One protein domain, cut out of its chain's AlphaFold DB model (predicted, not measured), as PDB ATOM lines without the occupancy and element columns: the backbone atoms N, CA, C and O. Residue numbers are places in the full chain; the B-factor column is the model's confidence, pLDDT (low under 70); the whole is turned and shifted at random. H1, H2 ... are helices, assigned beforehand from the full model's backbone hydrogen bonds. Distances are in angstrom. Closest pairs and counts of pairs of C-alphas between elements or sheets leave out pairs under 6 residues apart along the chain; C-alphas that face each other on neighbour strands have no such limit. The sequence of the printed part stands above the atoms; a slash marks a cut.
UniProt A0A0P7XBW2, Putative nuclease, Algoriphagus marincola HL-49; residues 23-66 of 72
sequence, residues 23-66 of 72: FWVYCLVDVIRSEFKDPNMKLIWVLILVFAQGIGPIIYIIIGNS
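What this domain is: This is residues 23 to 66 of the 72 residues of the protein "Putative nuclease" of Algoriphagus marincola HL-49 (UniProt A0A0P7XBW2). Two helices, H1 and H2, lie side by side as a nearly antiparallel hairpin, and the shorter H3 folds back slantwise on residues 45 to 50 of H2. The three centres make a triangle, with few contacts between H1 and H3. The printed part has 44 residues with three named helices, H1, H2, H3 in chain order, and no named strand: all helix. It is compact, with a radius of gyration of the C-alphas of 9.3 A, and spans 26 by 18 by 14 A.

How they stand to each other: H2, residues 39 to 51, touches H1, residues 23 to 33, at a shallow tilt of 8 degrees, opposite ways; their closest C-alphas, of Leu 28 and Val 46, are 6.6 A apart. With residues 45 to 50 alone, H2 touches H3, residues 56 to 63, at a steep tilt of 43 degrees, opposite ways; the closest C-alphas, of Leu 49 and Gly 56, are 4.5 A apart. Both pairs are helical hairpins. H1 and H3 are close but not clearly touching, the closest C-alphas, of Cys 27 and Pro 57, 6.5 A apart. In H1, H2 and H3 every O i to N i+4 pair is within hydrogen-bond range.

Where its parts are: H2 is 18.5 A long, H1 15.2 A and H3 10.4 A. C-alpha 23 begins H1 at (2.051, -37.031, 3.632); C-alpha 63 ends H3 at (2.724, -52.249, 14.046).

The domain as a whole: The farthest C-alphas, of Lys 37 and Gly 54, are 25.6 A apart. The printed part has no cut, and both links are tight. Model pLDDT is under 70 at residues 35 to 37, 61 and 64 to 66.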
ATOM      1  N   PHE A  23       1.713 -36.087   2.566       84.88
ATOM      2  CA  PHE A  23       2.051 -37.031   3.632       84.88
ATOM      3  C   PHE A  23       1.485 -38.433   3.365       84.88
ATOM      4  O   PHE A  23       2.189 -39.432   3.514       84.88
ATOM      5  N   TRP A  24       0.238 -38.512   2.900       83.31
ATOM      6  CA  TRP A  24      -0.404 -39.773   2.542       83.31
ATOM      7  C   TRP A  24       0.331 -40.490   1.398       83.31
ATOM      8  O   TRP A  24       0.653 -41.675   1.516       83.31
ATOM      9  N   VAL A  25       0.678 -39.766   0.324       86.56
ATOM     10  CA  VAL A  25       1.456 -40.321  -0.799       86.56
ATOM     11  C   VAL A  25       2.842 -40.773  -0.338       86.56
ATOM     12  O   VAL A  25       3.290 -41.848  -0.730       86.56
ATOM     13  N   TYR A  26       3.510 -39.998   0.519       86.31
ATOM     14  CA  TYR A  26       4.812 -40.370   1.072       86.31
ATOM     15  C   TYR A  26       4.756 -41.716   1.810       86.31
ATOM     16  O   TYR A  26       5.578 -42.592   1.546       86.31
ATOM     17  N   CYS A  27       3.754 -41.925   2.670       81.12
ATOM     18  CA  CYS A  27       3.568 -43.203   3.360       81.12
ATOM     19  C   CYS A  27       3.254 -44.360   2.403       81.12
ATOM     20  O   CYS A  27       3.733 -45.476   2.612       81.12
ATOM     21  N   LEU A  28       2.486 -44.107   1.341       82.88
ATOM     22  CA  LEU A  28       2.220 -45.107   0.308       82.88
ATOM     23  C   LEU A  28       3.522 -45.541  -0.384       82.88
ATOM     24  O   LEU A  28       3.775 -46.735  -0.547       82.88
ATOM     25  N   VAL A  29       4.368 -44.574  -0.750       85.38
ATOM     26  CA  VAL A  29       5.676 -44.824  -1.370       85.38
ATOM     27  C   VAL A  29       6.605 -45.569  -0.413       85.38
ATOM     28  O   VAL A  29       7.267 -46.512  -0.845       85.38
ATOM     29  N   ASP A  30       6.628 -45.200   0.870       83.81
ATOM     30  CA  ASP A  30       7.420 -45.890   1.895       83.81
ATOM     31  C   ASP A  30       7.037 -47.372   1.997       83.81
ATOM     32  O   ASP A  30       7.901 -48.242   1.911       83.81
ATOM     33  N   VAL A  31       5.738 -47.684   2.051       80.38
ATOM     34  CA  VAL A  31       5.249 -49.072   2.107       80.38
ATOM     35  C   VAL A  31       5.557 -49.853   0.829       80.38
ATOM     36  O   VAL A  31       5.929 -51.025   0.896       80.38
ATOM     37  N   ILE A  32       5.436 -49.230  -0.345       80.56
ATOM     38  CA  ILE A  32       5.769 -49.893  -1.615       80.56
ATOM     39  C   ILE A  32       7.270 -50.205  -1.677       80.56
ATOM     40  O   ILE A  32       7.649 -51.320  -2.064       80.56
ATOM     41  N   ARG A  33       8.106 -49.240  -1.269       80.00
ATOM     42  CA  ARG A  33       9.571 -49.335  -1.261       80.00
ATOM     43  C   ARG A  33      10.102 -50.238  -0.146       80.00
ATOM     44  O   ARG A  33      11.194 -50.780  -0.286       80.00
ATOM     45  N   SER A  34       9.344 -50.425   0.929       79.19
ATOM     46  CA  SER A  34       9.700 -51.314   2.030       79.19
ATOM     47  C   SER A  34       9.721 -52.777   1.573       79.19
ATOM     48  O   SER A  34       8.794 -53.283   0.927       79.19
ATOM     49  N   GLU A  35      10.805 -53.481   1.885       67.31
ATOM     50  CA  GLU A  35      10.961 -54.903   1.588       67.31
ATOM     51  C   GLU A  35      10.364 -55.739   2.724       67.31
ATOM     52  O   GLU A  35      11.031 -56.124   3.683       67.31
ATOM     53  N   PHE A  36       9.063 -56.016   2.628       69.38
ATOM     54  CA  PHE A  36       8.422 -57.006   3.490       69.38
ATOM     55  C   PHE A  36       8.779 -58.414   3.012       69.38
ATOM     56  O   PHE A  36       8.719 -58.698   1.817       69.38
ATOM     57  N   LYS A  37       9.094 -59.312   3.955       66.62
ATOM     58  CA  LYS A  37       9.335 -60.737   3.665       66.62
ATOM     59  C   LYS A  37       8.131 -61.416   3.010       66.62
ATOM     60  O   LYS A  37       8.317 -62.316   2.202       66.62
ATOM     61  N   ASP A  38       6.927 -60.952   3.336       75.75
ATOM     62  CA  ASP A  38       5.677 -61.504   2.836       75.75
ATOM     63  C   ASP A  38       4.945 -60.479   1.951       75.75
ATOM     64  O   ASP A  38       4.546 -59.412   2.439       75.75
ATOM     65  N   PRO A  39       4.701 -60.783   0.661       75.50
ATOM     66  CA  PRO A  39       3.993 -59.877  -0.248       75.50
ATOM     67  C   PRO A  39       2.540 -59.635   0.182       75.50
ATOM     68  O   PRO A  39       2.014 -58.538  -0.006       75.50
ATOM     69  N   ASN A  40       1.912 -60.612   0.844       78.44
ATOM     70  CA  ASN A  40       0.591 -60.442   1.451       78.44
ATOM     71  C   ASN A  40       0.606 -59.349   2.529       78.44
ATOM     72  O   ASN A  40      -0.282 -58.505   2.567       78.44
ATOM     73  N   MET A  41       1.647 -59.303   3.366       77.56
ATOM     74  CA  MET A  41       1.754 -58.307   4.434       77.56
ATOM     75  C   MET A  41       1.950 -56.895   3.869       77.56
ATOM     76  O   MET A  41       1.352 -55.946   4.376       77.56
ATOM     77  N   LYS A  42       2.701 -56.767   2.765       80.12
ATOM     78  CA  LYS A  42       2.802 -55.516   1.994       80.12
ATOM     79  C   LYS A  42       1.427 -55.053   1.497       80.12
ATOM     80  O   LYS A  42       1.078 -53.889   1.675       80.12
ATOM     81  N   LEU A  43       0.629 -55.956   0.918       82.56
ATOM     82  CA  LEU A  43      -0.717 -55.638   0.424       82.56
ATOM     83  C   LEU A  43      -1.675 -55.197   1.537       82.56
ATOM     84  O   LEU A  43      -2.386 -54.211   1.348       82.56
ATOM     85  N   ILE A  44      -1.665 -55.863   2.700       84.25
ATOM     86  CA  ILE A  44      -2.461 -55.441   3.867       84.25
ATOM     87  C   ILE A  44      -2.106 -54.000   4.266       84.25
ATOM     88  O   ILE A  44      -3.004 -53.195   4.504       84.25
ATOM     89  N   TRP A  45      -0.816 -53.652   4.300       82.12
ATOM     90  CA  TRP A  45      -0.365 -52.307   4.664       82.12
ATOM     91  C   TRP A  45      -0.824 -51.228   3.688       82.12
ATOM     92  O   TRP A  45      -1.286 -50.171   4.119       82.12
ATOM     93  N   VAL A  46      -0.758 -51.511   2.385       83.12
ATOM     94  CA  VAL A  46      -1.302 -50.618   1.352       83.12
ATOM     95  C   VAL A  46      -2.812 -50.451   1.536       83.12
ATOM     96  O   VAL A  46      -3.307 -49.327   1.501       83.12
ATOM     97  N   LEU A  47      -3.543 -51.539   1.797       84.44
ATOM     98  CA  LEU A  47      -4.992 -51.494   2.000       84.44
ATOM     99  C   LEU A  47      -5.360 -50.659   3.237       84.44
ATOM    100  O   LEU A  47      -6.234 -49.801   3.162       84.44
ATOM    101  N   ILE A  48      -4.644 -50.833   4.351       83.62
ATOM    102  CA  ILE A  48      -4.830 -50.024   5.564       83.62
ATOM    103  C   ILE A  48      -4.509 -48.550   5.286       83.62
ATOM    104  O   ILE A  48      -5.275 -47.687   5.694       83.62
ATOM    105  N   LEU A  49      -3.432 -48.226   4.567       82.25
ATOM    106  CA  LEU A  49      -3.116 -46.837   4.208       82.25
ATOM    107  C   LEU A  49      -4.201 -46.189   3.340       82.25
ATOM    108  O   LEU A  49      -4.536 -45.021   3.545       82.25
ATOM    109  N   VAL A  50      -4.770 -46.943   2.397       82.00
ATOM    110  CA  VAL A  50      -5.819 -46.452   1.494       82.00
ATOM    111  C   VAL A  50      -7.154 -46.277   2.213       82.00
ATOM    112  O   VAL A  50      -7.789 -45.236   2.055       82.00
ATOM    113  N   PHE A  51      -7.572 -47.247   3.028       81.12
ATOM    114  CA  PHE A  51      -8.872 -47.213   3.710       81.12
ATOM    115  C   PHE A  51      -8.854 -46.417   5.014       81.12
ATOM    116  O   PHE A  51      -9.851 -45.790   5.365       81.12
ATOM    117  N   ALA A  52      -7.734 -46.421   5.732       80.62
ATOM    118  CA  ALA A  52      -7.605 -45.751   7.016       80.62
ATOM    119  C   ALA A  52      -6.913 -44.388   6.921       80.62
ATOM    120  O   ALA A  52      -6.610 -43.873   7.986       80.62
ATOM    121  N   GLN A  53      -6.664 -43.832   5.719       71.81
ATOM    122  CA  GLN A  53      -6.120 -42.494   5.366       71.81
ATOM    123  C   GLN A  53      -5.469 -41.674   6.505       71.81
ATOM    124  O   GLN A  53      -4.286 -41.351   6.427       71.81
ATOM    125  N   GLY A  54      -6.205 -41.305   7.563       71.19
ATOM    126  CA  GLY A  54      -5.679 -40.578   8.731       71.19
ATOM    127  C   GLY A  54      -4.949 -41.435   9.767       71.19
ATOM    128  O   GLY A  54      -3.903 -41.039  10.268       71.19
ATOM    129  N   ILE A  55      -5.477 -42.611  10.087       75.56
ATOM    130  CA  ILE A  55      -4.959 -43.506  11.129       75.56
ATOM    131  C   ILE A  55      -3.994 -44.553  10.545       75.56
ATOM    132  O   ILE A  55      -3.139 -45.080  11.255       75.56
ATOM    133  N   GLY A  56      -4.086 -44.827   9.239       75.50
ATOM    134  CA  GLY A  56      -3.248 -45.808   8.542       75.50
ATOM    135  C   GLY A  56      -1.738 -45.622   8.765       75.50
ATOM    136  O   GLY A  56      -1.082 -46.583   9.170       75.50
ATOM    137  N   PRO A  57      -1.181 -44.404   8.598       70.25
ATOM    138  CA  PRO A  57       0.235 -44.126   8.860       70.25
ATOM    139  C   PRO A  57       0.645 -44.310  10.329       70.25
ATOM    140  O   PRO A  57       1.745 -44.775  10.622       70.25
ATOM    141  N   ILE A  58      -0.245 -43.967  11.264       74.19
ATOM    142  CA  ILE A  58       0.008 -44.081  12.707       74.19
ATOM    143  C   ILE A  58       0.081 -45.559  13.097       74.19
ATOM    144  O   ILE A  58       1.033 -45.981  13.756       74.19
ATOM    145  N   ILE A  59      -0.875 -46.366  12.626       72.94
ATOM    146  CA  ILE A  59      -0.842 -47.820  12.806       72.94
ATOM    147  C   ILE A  59       0.398 -48.421  12.123       72.94
ATOM    148  O   ILE A  59       1.015 -49.312  12.706       72.94
ATOM    149  N   TYR A  60       0.820 -47.908  10.958       73.38
ATOM    150  CA  TYR A  60       2.049 -48.336  10.270       73.38
ATOM    151  C   TYR A  60       3.303 -48.183  11.105       73.38
ATOM    152  O   TYR A  60       4.077 -49.132  11.228       73.38
ATOM    153  N   ILE A  61       3.477 -47.039  11.748       69.56
ATOM    154  CA  ILE A  61       4.653 -46.809  12.585       69.56
ATOM    155  C   ILE A  61       4.636 -47.720  13.824       69.56
ATOM    156  O   ILE A  61       5.682 -48.242  14.211       69.56
ATOM    157  N   ILE A  62       3.460 -47.962  14.416       71.75
ATOM    158  CA  ILE A  62       3.321 -48.774  15.635       71.75
ATOM    159  C   ILE A  62       3.499 -50.273  15.340       71.75
ATOM    160  O   ILE A  62       4.251 -50.951  16.036       71.75
ATOM    161  N   ILE A  63       2.824 -50.800  14.314       71.88
ATOM    162  CA  ILE A  63       2.724 -52.249  14.046       71.88
ATOM    163  C   ILE A  63       3.671 -52.697  12.928       71.88
ATOM    164  O   ILE A  63       4.173 -53.824  12.957       71.88
ATOM    165  N   GLY A  64       3.974 -51.837  11.951       63.91
ATOM    166  CA  GLY A  64       4.876 -52.160  10.839       63.91
ATOM    167  C   GLY A  64       6.297 -52.500  11.301       63.91
ATOM    168  O   GLY A  64       7.023 -53.213  10.610       63.91
ATOM    169  N   ASN A  65       6.679 -52.061  12.506       58.56
ATOM    170  CA  ASN A  65       7.945 -52.419  13.142       58.56
ATOM    171  C   ASN A  65       7.907 -53.786  13.852       58.56
ATOM    172  O   ASN A  65       8.933 -54.458  13.916       58.56
ATOM    173  N   SER A  66       6.742 -54.236  14.330       56.44
ATOM    174  CA  SER A  66       6.575 -55.510  15.056       56.44
ATOM    175  C   SER A  66       6.629 -56.744  14.145       56.44
ATOM    176  O   SER A  66       6.897 -57.843  14.617       56.44
TER     177      SER A  66